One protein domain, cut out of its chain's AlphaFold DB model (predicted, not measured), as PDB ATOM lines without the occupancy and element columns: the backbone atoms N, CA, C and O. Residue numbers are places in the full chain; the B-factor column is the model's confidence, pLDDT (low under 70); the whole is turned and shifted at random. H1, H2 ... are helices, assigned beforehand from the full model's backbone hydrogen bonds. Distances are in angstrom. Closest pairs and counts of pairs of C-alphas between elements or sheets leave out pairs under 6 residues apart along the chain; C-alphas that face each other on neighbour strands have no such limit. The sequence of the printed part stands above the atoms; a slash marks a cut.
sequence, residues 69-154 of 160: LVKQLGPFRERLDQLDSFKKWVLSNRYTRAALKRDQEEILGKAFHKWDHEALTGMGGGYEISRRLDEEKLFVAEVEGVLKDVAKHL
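Overview. This is residues 69 to 154 of the 160 residues of an uncharacterized protein of Sporisorium scitamineum (UniProt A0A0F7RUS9). The longest helix, H6, and the next longest, H2, cross at 43 degrees as a slender X that makes a rod, with H4 packed on both of them. H3 is at one end of the rod, H1 and H5 near the other, and residues 110 to 116 run back along it from H4 to H5. The printed part has 86 residues, with six named helices, H1 to H6 along the chain, and no named strand; the class is all helix. It is only just loose, close to compact, with a radius of gyration of the C-alphas of 14.4 A, and spans 43 by 20 by 18 A.

Along the chain. H6, residues 126 to 153, is 40.7 A long, from C-alpha 126 at (-18.586, -14.407, 207.067) to C-alpha 153 at (8.525, 12.099, 192.268). H2, residues 74 to 92, is 27.0 A long and begins at C-alpha 74 (-8.812, -1.942, 214.760). H4 is residues 102 to 109, 10.3 A; H3 is 94 to 99, 8.8 A; H5 is 117 to 121, 6.0 A; H1 is 69 to 72, 5.0 A.

Arrangement. H2 residues 80 to 87 touch H6 residues 140 to 147, the same way at a steep tilt of 43 degrees; the closest C-alphas, of Phe 86 and Leu 147, are 7.6 A apart. H4 touches H6, opposite ways at a steep tilt of 58 degrees, closest at the C-alphas of Gln 104 and Val 146, 6.3 A. H4 also touches H2 residues 87 to 91, opposite ways at a steep tilt of 49 degrees, closest at the C-alphas of Lys 87 and Leu 108, 5.3 A. The helix packing is mostly crossed, with no shallow tilt among these three pairs. H2 and H3 only just touch, only at the corner, with 3 pairs of C-alphas within 8 A, the closest those of Leu 91 and Arg 97, 5.3 A. H1 and H5 are close but not clearly touching, at 6.3 A between the C-alphas of Val 70 and His 117. Every O i to N i+4 pair is within hydrogen-bond range in H2, H3, H4, H5 and H6; H1 is too short for one.

Size, cuts and confidence. The C-alphas farthest apart, of Tyr 95 and Gly 125, are 43.5 A apart. The printed part has no cut and no long link. Mean pLDDT of the printed part is 90.2; residue 124 is under 70.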
ATOM      1  N   LEU A  69     -14.548  -9.212 215.947       84.44
ATOM      2  CA  LEU A  69     -14.045  -8.839 214.623       84.44
ATOM      3  C   LEU A  69     -13.714  -7.338 214.516       84.44
ATOM      4  O   LEU A  69     -12.630  -6.986 214.058       84.44
ATOM      5  N   VAL A  70     -14.588  -6.447 215.005       87.44
ATOM      6  CA  VAL A  70     -14.341  -4.988 215.061       87.44
ATOM      7  C   VAL A  70     -13.030  -4.678 215.792       87.44
ATOM      8  O   VAL A  70     -12.281  -3.801 215.365       87.44
ATOM      9  N   LYS A  71     -12.729  -5.404 216.879       86.12
ATOM     10  CA  LYS A  71     -11.476  -5.238 217.635       86.12
ATOM     11  C   LYS A  71     -10.264  -5.730 216.846       86.12
ATOM     12  O   LYS A  71      -9.255  -5.034 216.819       86.12
ATOM     13  N   GLN A  72     -10.360  -6.885 216.185       86.38
ATOM     14  CA  GLN A  72      -9.280  -7.410 215.337       86.38
ATOM     15  C   GLN A  72      -8.975  -6.508 214.134       86.38
ATOM     16  O   GLN A  72      -7.817  -6.375 213.751       86.38
ATOM     17  N   LEU A  73      -9.991  -5.853 213.565       87.75
ATOM     18  CA  LEU A  73      -9.831  -4.904 212.460       87.75
ATOM     19  C   LEU A  73      -9.380  -3.503 212.913       87.75
ATOM     20  O   LEU A  73      -9.109  -2.662 212.060       87.75
ATOM     21  N   GLY A  74      -9.251  -3.237 214.219       88.56
ATOM     22  CA  GLY A  74      -8.812  -1.942 214.760       88.56
ATOM     23  C   GLY A  74      -7.495  -1.427 214.153       88.56
ATOM     24  O   GLY A  74      -7.510  -0.363 213.534       88.56
ATOM     25  N   PRO A  75      -6.385  -2.192 214.216       87.94
ATOM     26  CA  PRO A  75      -5.107  -1.797 213.613       87.94
ATOM     27  C   PRO A  75      -5.189  -1.569 212.097       87.94
ATOM     28  O   PRO A  75      -4.497  -0.707 211.560       87.94
ATOM     29  N   PHE A  76      -6.046  -2.322 211.400       88.88
ATOM     30  CA  PHE A  76      -6.255  -2.141 209.967       88.88
ATOM     31  C   PHE A  76      -7.016  -0.845 209.663       88.88
ATOM     32  O   PHE A  76      -6.630  -0.107 208.760       88.88
ATOM     33  N   ARG A  77      -8.041  -0.511 210.454       91.00
ATOM     34  CA  ARG A  77      -8.768   0.759 210.333       91.00
ATOM     35  C   ARG A  77      -7.868   1.970 210.539       91.00
ATOM     36  O   ARG A  77      -7.932   2.885 209.733       91.00
ATOM     37  N   GLU A  78      -6.983   1.943 211.535       90.62
ATOM     38  CA  GLU A  78      -5.995   3.016 211.743       90.62
ATOM     39  C   GLU A  78      -5.122   3.246 210.497       90.62
ATOM     40  O   GLU A  78      -4.854   4.386 210.119       90.62
ATOM     41  N   ARG A  79      -4.713   2.161 209.822       91.69
ATOM     42  CA  ARG A  79      -3.966   2.225 208.559       91.69
ATOM     43  C   ARG A  79      -4.816   2.815 207.426       91.69
ATOM     44  O   ARG A  79      -4.308   3.652 206.684       91.69
ATOM     45  N   LEU A  80      -6.091   2.430 207.309       93.25
ATOM     46  CA  LEU A  80      -7.024   3.018 206.335       93.25
ATOM     47  C   LEU A  80      -7.248   4.516 206.582       93.25
ATOM     48  O   LEU A  80      -7.175   5.295 205.637       93.25
ATOM     49  N   ASP A  81      -7.455   4.933 207.832       92.94
ATOM     50  CA  ASP A  81      -7.669   6.336 208.209       92.94
ATOM     51  C   ASP A  81      -6.434   7.203 207.877       92.94
ATOM     52  O   ASP A  81      -6.557   8.326 207.371       92.94
ATOM     53  N   GLN A  82      -5.223   6.665 208.079       92.25
ATOM     54  CA  GLN A  82      -3.977   7.335 207.690       92.25
ATOM     55  C   GLN A  82      -3.807   7.408 206.161       92.25
ATOM     56  O   GLN A  82      -3.491   8.476 205.630       92.25
ATOM     57  N   LEU A  83      -4.070   6.316 205.435       94.25
ATOM     58  CA  LEU A  83      -4.049   6.306 203.966       94.25
ATOM     59  C   LEU A  83      -5.090   7.264 203.367       94.25
ATOM     60  O   LEU A  83      -4.817   7.922 202.365       94.25
ATOM     61  N   ASP A  84      -6.268   7.383 203.979       96.06
ATOM     62  CA  ASP A  84      -7.323   8.297 203.537       96.06
ATOM     63  C   ASP A  84      -6.948   9.764 203.775       96.06
ATOM     64  O   ASP A  84      -7.220  10.625 202.937       96.06
ATOM     65  N   SER A  85      -6.239  10.037 204.871       94.31
ATOM     66  CA  SER A  85      -5.643  11.348 205.144       94.31
ATOM     67  C   SER A  85      -4.607  11.720 204.075       94.31
ATOM     68  O   SER A  85      -4.660  12.825 203.532       94.31
ATOM     69  N   PHE A  86      -3.733  10.785 203.680       94.06
ATOM     70  CA  PHE A  86      -2.798  10.997 202.570       94.06
ATOM     71  C   PHE A  86      -3.513  11.190 201.222       94.06
ATOM     72  O   PHE A  86      -3.195  12.139 200.510       94.06
ATOM     73  N   LYS A  87      -4.522  10.370 200.886       95.62
ATOM     74  CA  LYS A  87      -5.353  10.539 199.673       95.62
ATOM     75  C   LYS A  87      -5.963  11.942 199.596       95.62
ATOM     76  O   LYS A  87      -5.798  12.635 198.593       95.62
ATOM     77  N   LYS A  88      -6.622  12.391 200.671       95.31
ATOM     78  CA  LYS A  88      -7.226  13.733 200.777       95.31
ATOM     79  C   LYS A  88      -6.193  14.846 200.629       95.31
ATOM     80  O   LYS A  88      -6.457  15.843 199.954       95.31
ATOM     81  N   TRP A  89      -5.018  14.684 201.229       93.25
ATOM     82  CA  TRP A  89      -3.927  15.645 201.105       93.25
ATOM     83  C   TRP A  89      -3.400  15.728 199.658       93.25
ATOM     84  O   TRP A  89      -3.376  16.815 199.080       93.25
ATOM     85  N   VAL A  90      -3.104  14.589 199.017       92.75
ATOM     86  CA  VAL A  90      -2.645  14.530 197.613       92.75
ATOM     87  C   VAL A  90      -3.662  15.150 196.645       92.75
ATOM     88  O   VAL A  90      -3.265  15.849 195.713       92.75
ATOM     89  N   LEU A  91      -4.963  14.925 196.863       94.00
ATOM     90  CA  LEU A  91      -6.044  15.442 196.011       94.00
ATOM     91  C   LEU A  91      -6.419  16.912 196.278       94.00
ATOM     92  O   LEU A  91      -7.042  17.546 195.420       94.00
ATOM     93  N   SER A  92      -6.073  17.465 197.443       92.31
ATOM     94  CA  SER A  92      -6.310  18.881 197.772       92.31
ATOM     95  C   SER A  92      -5.130  19.783 197.406       92.31
ATOM     96  O   SER A  92      -5.335  20.939 197.027       92.31
ATOM     97  N   ASN A  93      -3.900  19.268 197.448       90.12
ATOM     98  CA  ASN A  93      -2.718  20.010 197.035       90.12
ATOM     99  C   ASN A  93      -2.640  20.116 195.495       90.12
ATOM    100  O   ASN A  93      -2.627  19.133 194.755       90.12
ATOM    101  N   ARG A  94      -2.580  21.360 194.999       89.56
ATOM    102  CA  ARG A  94      -2.586  21.678 193.562       89.56
ATOM    103  C   ARG A  94      -1.393  21.083 192.809       89.56
ATOM    104  O   ARG A  94      -1.561  20.690 191.659       89.56
ATOM    105  N   TYR A  95      -0.209  21.047 193.421       85.94
ATOM    106  CA  TYR A  95       1.013  20.576 192.764       85.94
ATOM    107  C   TYR A  95       1.023  19.058 192.627       85.94
ATOM    108  O   TYR A  95       1.313  18.543 191.552       85.94
ATOM    109  N   THR A  96       0.650  18.349 193.695       87.62
ATOM    110  CA  THR A  96       0.562  16.886 193.688       87.62
ATOM    111  C   THR A  96      -0.534  16.413 192.742       87.62
ATOM    112  O   THR A  96      -0.272  15.576 191.884       87.62
ATOM    113  N   ARG A  97      -1.731  17.014 192.813       89.56
ATOM    114  CA  ARG A  97      -2.857  16.662 191.938       89.56
ATOM    115  C   ARG A  97      -2.554  16.899 190.458       89.56
ATOM    116  O   ARG A  97      -2.904  16.062 189.637       89.56
ATOM    117  N   ALA A  98      -1.889  18.003 190.110       88.75
ATOM    118  CA  ALA A  98      -1.546  18.315 188.718       88.75
ATOM    119  C   ALA A  98      -0.529  17.342 188.089       88.75
ATOM    120  O   ALA A  98      -0.406  17.313 186.866       88.75
ATOM    121  N   ALA A  99       0.192  16.569 188.905       88.12
ATOM    122  CA  ALA A  99       1.133  15.548 188.455       88.12
ATOM    123  C   ALA A  99       0.534  14.130 188.415       88.12
ATOM    124  O   ALA A  99       1.178  13.221 187.889       88.12
ATOM    125  N   LEU A 100      -0.679  13.923 188.946       91.81
ATOM    126  CA  LEU A 100      -1.358  12.631 188.866       91.81
ATOM    127  C   LEU A 100      -1.808  12.336 187.435       91.81
ATOM    128  O   LEU A 100      -2.330  13.196 186.721       91.81
ATOM    129  N   LYS A 101      -1.703  11.067 187.050       94.50
ATOM    130  CA  LYS A 101      -2.457  10.528 185.918       94.50
ATOM    131  C   LYS A 101      -3.930  10.340 186.307       94.50
ATOM    132  O   LYS A 101      -4.276  10.237 187.482       94.50
ATOM    133  N   ARG A 102      -4.813  10.258 185.309       94.38
ATOM    134  CA  ARG A 102      -6.271  10.147 185.513       94.38
ATOM    135  C   ARG A 102      -6.685   8.890 186.291       94.38
ATOM    136  O   ARG A 102      -7.598   8.957 187.104       94.38
ATOM    137  N   ASP A 103      -6.023   7.767 186.041       95.44
ATOM    138  CA  ASP A 103      -6.182   6.506 186.774       95.44
ATOM    139  C   ASP A 103      -5.734   6.641 188.237       95.44
ATOM    140  O   ASP A 103      -6.445   6.212 189.142       95.44
ATOM    141  N   GLN A 104      -4.611   7.319 188.486       95.12
ATOM    142  CA  GLN A 104      -4.131   7.614 189.840       95.12
ATOM    143  C   GLN A 104      -5.103   8.526 190.611       95.12
ATOM    144  O   GLN A 104      -5.392   8.264 191.777       95.12
ATOM    145  N   GLU A 105      -5.650   9.564 189.969       95.69
ATOM    146  CA  GLU A 105      -6.682  10.426 190.564       95.69
ATOM    147  C   GLU A 105      -7.970   9.639 190.881       95.69
ATOM    148  O   GLU A 105      -8.555   9.826 191.947       95.69
ATOM    149  N   GLU A 106      -8.380   8.709 190.010       96.75
ATOM    150  CA  GLU A 106      -9.540   7.840 190.244       96.75
ATOM    151  C   GLU A 106      -9.318   6.863 191.415       96.75
ATOM    152  O   GLU A 106     -10.209   6.699 192.250       96.75
ATOM    153  N   ILE A 107      -8.135   6.243 191.514       97.00
ATOM    154  CA  ILE A 107      -7.758   5.348 192.623       97.00
ATOM    155  C   ILE A 107      -7.786   6.107 193.954       97.00
ATOM    156  O   ILE A 107      -8.448   5.675 194.898       97.00
ATOM    157  N   LEU A 108      -7.127   7.268 194.035       96.69
ATOM    158  CA  LEU A 108      -7.102   8.064 195.268       96.69
ATOM    159  C   LEU A 108      -8.480   8.661 195.613       96.69
ATOM    160  O   LEU A 108      -8.753   8.912 196.786       96.69
ATOM    161  N   GLY A 109      -9.346   8.882 194.618       96.44
ATOM    162  CA  GLY A 109     -10.704   9.397 194.802       96.44
ATOM    163  C   GLY A 109     -11.714   8.375 195.340       96.44
ATOM    164  O   GLY A 109     -12.764   8.773 195.850       96.44
ATOM    165  N   LYS A 110     -11.424   7.069 195.260       97.25
ATOM    166  CA  LYS A 110     -12.297   6.005 195.784       97.25
ATOM    167  C   LYS A 110     -12.245   5.949 197.317       97.25
ATOM    168  O   LYS A 110     -11.186   6.066 197.938       97.25
ATOM    169  N   ALA A 111     -13.403   5.769 197.948       96.06
ATOM    170  CA  ALA A 111     -13.508   5.616 199.397       96.06
ATOM    171  C   ALA A 111     -13.147   4.186 199.830       96.06
ATOM    172  O   ALA A 111     -13.494   3.230 199.142       96.06
ATOM    173  N   PHE A 112     -12.496   4.056 200.986       95.75
ATOM    174  CA  PHE A 112     -12.291   2.768 201.655       95.75
ATOM    175  C   PHE A 112     -13.605   2.222 202.230       95.75
ATOM    176  O   PHE A 112     -14.534   2.984 202.531       95.75
ATOM    177  N   HIS A 113     -13.689   0.907 202.420       93.31
ATOM    178  CA  HIS A 113     -14.801   0.300 203.139       93.31
ATOM    179  C   HIS A 113     -14.784   0.676 204.626       93.31
ATOM    180  O   HIS A 113     -13.744   0.775 205.281       93.31
ATOM    181  N   LYS A 114     -15.982   0.859 205.192       91.56
ATOM    182  CA  LYS A 114     -16.156   0.986 206.639       91.56
ATOM    183  C   LYS A 114     -16.087  -0.396 207.284       91.56
ATOM    184  O   LYS A 114     -16.789  -1.311 206.865       91.56
ATOM    185  N   TRP A 115     -15.295  -0.502 208.346       90.12
ATOM    186  CA  TRP A 115     -15.079  -1.729 209.126       90.12
ATOM    187  C   TRP A 115     -15.512  -1.563 210.593       90.12
ATOM    188  O   TRP A 115     -14.914  -2.107 211.523       90.12
ATOM    189  N   ASP A 116     -16.533  -0.737 210.814       89.12
ATOM    190  CA  ASP A 116     -17.158  -0.519 212.117       89.12
ATOM    191  C   ASP A 116     -18.299  -1.520 212.393       89.12
ATOM    192  O   ASP A 116     -18.609  -2.403 211.589       89.12
ATOM    193  N   HIS A 117     -18.904  -1.412 213.579       89.12
ATOM    194  CA  HIS A 117     -19.961  -2.321 214.018       89.12
ATOM    195  C   HIS A 117     -21.216  -2.237 213.135       89.12
ATOM    196  O   HIS A 117     -21.876  -3.254 212.923       89.12
ATOM    197  N   GLU A 118     -21.562  -1.053 212.624       90.06
ATOM    198  CA  GLU A 118     -22.744  -0.846 211.780       90.06
ATOM    199  C   GLU A 118     -22.540  -1.525 210.423       90.06
ATOM    200  O   GLU A 118     -23.340  -2.376 210.028       90.06
ATOM    201  N   ALA A 119     -21.407  -1.240 209.773       88.06
ATOM    202  CA  ALA A 119     -21.045  -1.831 208.492       88.06
ATOM    203  C   ALA A 119     -20.980  -3.365 208.555       88.06
ATOM    204  O   ALA A 119     -21.528  -4.034 207.683       88.06
ATOM    205  N   LEU A 120     -20.369  -3.931 209.602       87.44
ATOM    206  CA  LEU A 120     -20.244  -5.384 209.768       87.44
ATOM    207  C   LEU A 120     -21.561  -6.075 210.151       87.44
ATOM    208  O   LEU A 120     -21.789  -7.204 209.725       87.44
ATOM    209  N   THR A 121     -22.441  -5.418 210.913       85.50
ATOM    210  CA  THR A 121     -23.771  -5.972 211.245       85.50
ATOM    211  C   THR A 121     -24.682  -6.018 210.014       85.50
ATOM    212  O   THR A 121     -25.537  -6.895 209.918       85.50
ATOM    213  N   GLY A 122     -24.485  -5.108 209.053       80.69
ATOM    214  CA  GLY A 122     -25.199  -5.098 207.775       80.69
ATOM    215  C   GLY A 122     -24.682  -6.084 206.716       80.69
ATOM    216  O   GLY A 122     -25.306  -6.202 205.661       80.69
ATOM    217  N   MET A 123     -23.562  -6.784 206.944       81.94
ATOM    218  CA  MET A 123     -23.012  -7.753 205.983       81.94
ATOM    219  C   MET A 123     -23.646  -9.141 206.139       81.94
ATOM    220  O   MET A 123     -23.881  -9.617 207.248       81.94
ATOM    221  N   GLY A 124     -23.877  -9.824 205.012       67.62
ATOM    222  CA  GLY A 124     -24.569 -11.121 204.918       67.62
ATOM    223  C   GLY A 124     -23.797 -12.342 205.444       67.62
ATOM    224  O   GLY A 124     -23.884 -13.417 204.856       67.62
ATOM    225  N   GLY A 125     -23.034 -12.193 206.529       75.75
ATOM    226  CA  GLY A 125     -22.234 -13.251 207.147       75.75
ATOM    227  C   GLY A 125     -20.781 -13.324 206.661       75.75
ATOM    228  O   GLY A 125     -20.316 -12.513 205.859       75.75
ATOM    229  N   GLY A 126     -20.048 -14.317 207.180       79.38
ATOM    230  CA  GLY A 126     -18.586 -14.407 207.067       79.38
ATOM    231  C   GLY A 126     -18.032 -14.428 205.639       79.38
ATOM    232  O   GLY A 126     -16.994 -13.829 205.395       79.38
ATOM    233  N   TYR A 127     -18.735 -15.043 204.681       82.31
ATOM    234  CA  TYR A 127     -18.292 -15.086 203.280       82.31
ATOM    235  C   TYR A 127     -18.221 -13.689 202.638       82.31
ATOM    236  O   TYR A 127     -17.219 -13.342 202.018       82.31
ATOM    237  N   GLU A 128     -19.259 -12.867 202.829       85.88
ATOM    238  CA  GLU A 128     -19.310 -11.497 202.301       85.88
ATOM    239  C   GLU A 128     -18.278 -10.592 202.990       85.88
ATOM    240  O   GLU A 128     -17.675  -9.737 202.343       85.88
ATOM    241  N   ILE A 129     -18.027 -10.823 204.285       85.62
ATOM    242  CA  ILE A 129     -16.956 -10.160 205.037       85.62
ATOM    243  C   ILE A 129     -15.590 -10.516 204.434       85.62
ATOM    244  O   ILE A 129     -14.849  -9.609 204.067       85.62
ATOM    245  N   SER A 130     -15.261 -11.804 204.274       84.31
ATOM    246  CA  SER A 130     -13.976 -12.239 203.703       84.31
ATOM    247  C   SER A 130     -13.764 -11.707 202.283       84.31
ATOM    248  O   SER A 130     -12.714 -11.130 202.013       84.31
ATOM    249  N   ARG A 131     -14.781 -11.794 201.411       88.12
ATOM    250  CA  ARG A 131     -14.732 -11.246 200.044       88.12
ATOM    251  C   ARG A 131     -14.367  -9.758 200.040       88.12
ATOM    252  O   ARG A 131     -13.456  -9.352 199.325       88.12
ATOM    253  N   ARG A 132     -15.033  -8.952 200.875       89.50
ATOM    254  CA  ARG A 132     -14.738  -7.516 200.997       89.50
ATOM    255  C   ARG A 132     -13.377  -7.230 201.623       89.50
ATOM    256  O   ARG A 132     -12.755  -6.246 201.248       89.50
ATOM    257  N   LEU A 133     -12.907  -8.049 202.567       87.69
ATOM    258  CA  LEU A 133     -11.565  -7.893 203.142       87.69
ATOM    259  C   LEU A 133     -10.488  -8.143 202.077       87.69
ATOM    260  O   LEU A 133      -9.474  -7.451 202.079       87.69
ATOM    261  N   ASP A 134     -10.701  -9.089 201.160       88.25
ATOM    262  CA  ASP A 134      -9.775  -9.359 200.056       88.25
ATOM    263  C   ASP A 134      -9.813  -8.275 198.968       88.25
ATOM    264  O   ASP A 134      -8.760  -7.850 198.490       88.25
ATOM    265  N   GLU A 135     -10.995  -7.747 198.641       91.81
ATOM    266  CA  GLU A 135     -11.141  -6.569 197.772       91.81
ATOM    267  C   GLU A 135     -10.446  -5.333 198.373       91.81
ATOM    268  O   GLU A 135      -9.689  -4.644 197.684       91.81
ATOM    269  N   GLU A 136     -10.603  -5.104 199.679       92.94
ATOM    270  CA  GLU A 136      -9.954  -3.997 200.384       92.94
ATOM    271  C   GLU A 136      -8.423  -4.165 200.456       92.94
ATOM    272  O   GLU A 136      -7.700  -3.181 200.311       92.94
ATOM    273  N   LYS A 137      -7.894  -5.394 200.617       89.44
ATOM    274  CA  LYS A 137      -6.438  -5.672 200.551       89.44
ATOM    275  C   LYS A 137      -5.845  -5.219 199.218       89.44
ATOM    276  O   LYS A 137      -4.789  -4.583 199.205       89.44
ATOM    277  N   LEU A 138      -6.512  -5.557 198.112       92.06
ATOM    278  CA  LEU A 138      -6.074  -5.189 196.765       92.06
ATOM    279  C   LEU A 138      -6.131  -3.670 196.574       92.06
ATOM    280  O   LEU A 138      -5.136  -3.073 196.168       92.06
ATOM    281  N   PHE A 139      -7.238  -3.033 196.959       95.25
ATOM    282  CA  PHE A 139      -7.388  -1.582 196.841       95.25
ATOM    283  C   PHE A 139      -6.389  -0.801 197.717       95.25
ATOM    284  O   PHE A 139      -5.832   0.207 197.281       95.25
ATOM    285  N   VAL A 140      -6.073  -1.289 198.923       93.81
ATOM    286  CA  VAL A 140      -5.000  -0.722 199.757       93.81
ATOM    287  C   VAL A 140      -3.649  -0.806 199.048       93.81
ATOM    288  O   VAL A 140      -2.933   0.191 199.023       93.81
ATOM    289  N   ALA A 141      -3.313  -1.939 198.424       92.44
ATOM    290  CA  ALA A 141      -2.062  -2.079 197.678       92.44
ATOM    291  C   ALA A 141      -1.990  -1.141 196.452       92.44
ATOM    292  O   ALA A 141      -0.923  -0.594 196.164       92.44
ATOM    293  N   GLU A 142      -3.112  -0.903 195.760       95.50
ATOM    294  CA  GLU A 142      -3.206   0.096 194.683       95.50
ATOM    295  C   GLU A 142      -2.954   1.517 195.204       95.50
ATOM    296  O   GLU A 142      -2.093   2.227 194.675       95.50
ATOM    297  N   VAL A 143      -3.645   1.924 196.277       96.50
ATOM    298  CA  VAL A 143      -3.458   3.237 196.917       96.50
ATOM    299  C   VAL A 143      -2.017   3.416 197.391       96.50
ATOM    300  O   VAL A 143      -1.416   4.457 197.132       96.50
ATOM    301  N   GLU A 144      -1.431   2.413 198.047       94.38
ATOM    302  CA  GLU A 144      -0.032   2.448 198.483       94.38
ATOM    303  C   GLU A 144       0.941   2.560 197.305       94.38
ATOM    304  O   GLU A 144       1.935   3.280 197.398       94.38
ATOM    305  N   GLY A 145       0.650   1.897 196.182       93.50
ATOM    306  CA  GLY A 145       1.411   2.033 194.941       93.50
ATOM    307  C   GLY A 145       1.418   3.473 194.420       93.50
ATOM    308  O   GLY A 145       2.487   4.009 194.123       93.50
ATOM    309  N   VAL A 146       0.250   4.121 194.371       94.56
ATOM    310  CA  VAL A 146       0.115   5.517 193.922       94.56
ATOM    311  C   VAL A 146       0.749   6.500 194.912       94.56
ATOM    312  O   VAL A 146       1.492   7.388 194.499       94.56
ATOM    313  N   LEU A 147       0.522   6.340 196.220       93.44
ATOM    314  CA  LEU A 147       1.113   7.217 197.240       93.44
ATOM    315  C   LEU A 147       2.644   7.101 197.287       93.44
ATOM    316  O   LEU A 147       3.324   8.112 197.449       93.44
ATOM    317  N   LYS A 148       3.199   5.905 197.067       91.94
ATOM    318  CA  LYS A 148       4.646   5.683 196.918       91.94
ATOM    319  C   LYS A 148       5.224   6.341 195.666       91.94
ATOM    320  O   LYS A 148       6.364   6.799 195.703       91.94
ATOM    321  N   ASP A 149       4.475   6.368 194.565       90.50
ATOM    322  CA  ASP A 149       4.870   7.054 193.329       90.50
ATOM    323  C   ASP A 149       4.907   8.578 193.539       90.50
ATOM    324  O   ASP A 149       5.916   9.225 193.257       90.50
ATOM    325  N   VAL A 150       3.862   9.124 194.171       90.38
ATOM    326  CA  VAL A 150       3.797  10.524 194.622       90.38
ATOM    327  C   VAL A 150       4.977  10.863 195.537       90.38
ATOM    328  O   VAL A 150       5.702  11.818 195.270       90.38
ATOM    329  N   ALA A 151       5.228  10.053 196.568       89.38
ATOM    330  CA  ALA A 151       6.304  10.266 197.535       89.38
ATOM    331  C   ALA A 151       7.720  10.211 196.931       89.38
ATOM    332  O   ALA A 151       8.665  10.653 197.577       89.38
ATOM    333  N   LYS A 152       7.896   9.648 195.730       87.62
ATOM    334  CA  LYS A 152       9.195   9.562 195.041       87.62
ATOM    335  C   LYS A 152       9.458  10.690 194.054       87.62
ATOM    336  O   LYS A 152      10.618  11.008 193.809       87.62
ATOM    337  N   HIS A 153       8.407  11.224 193.438       80.69
ATOM    338  CA  HIS A 153       8.525  12.099 192.268       80.69
ATOM    339  C   HIS A 153       8.058  13.537 192.519       80.69
ATOM    340  O   HIS A 153       8.227  14.393 191.652       80.69
ATOM    341  N   LEU A 154       7.488  13.819 193.693       72.88
ATOM    342  CA  LEU A 154       7.021  15.145 194.087       72.88
ATOM    343  C   LEU A 154       7.804  15.657 195.306       72.88
ATOM    344  O   LEU A 154       8.293  14.849 196.097       72.88
TER     345      LEU A 154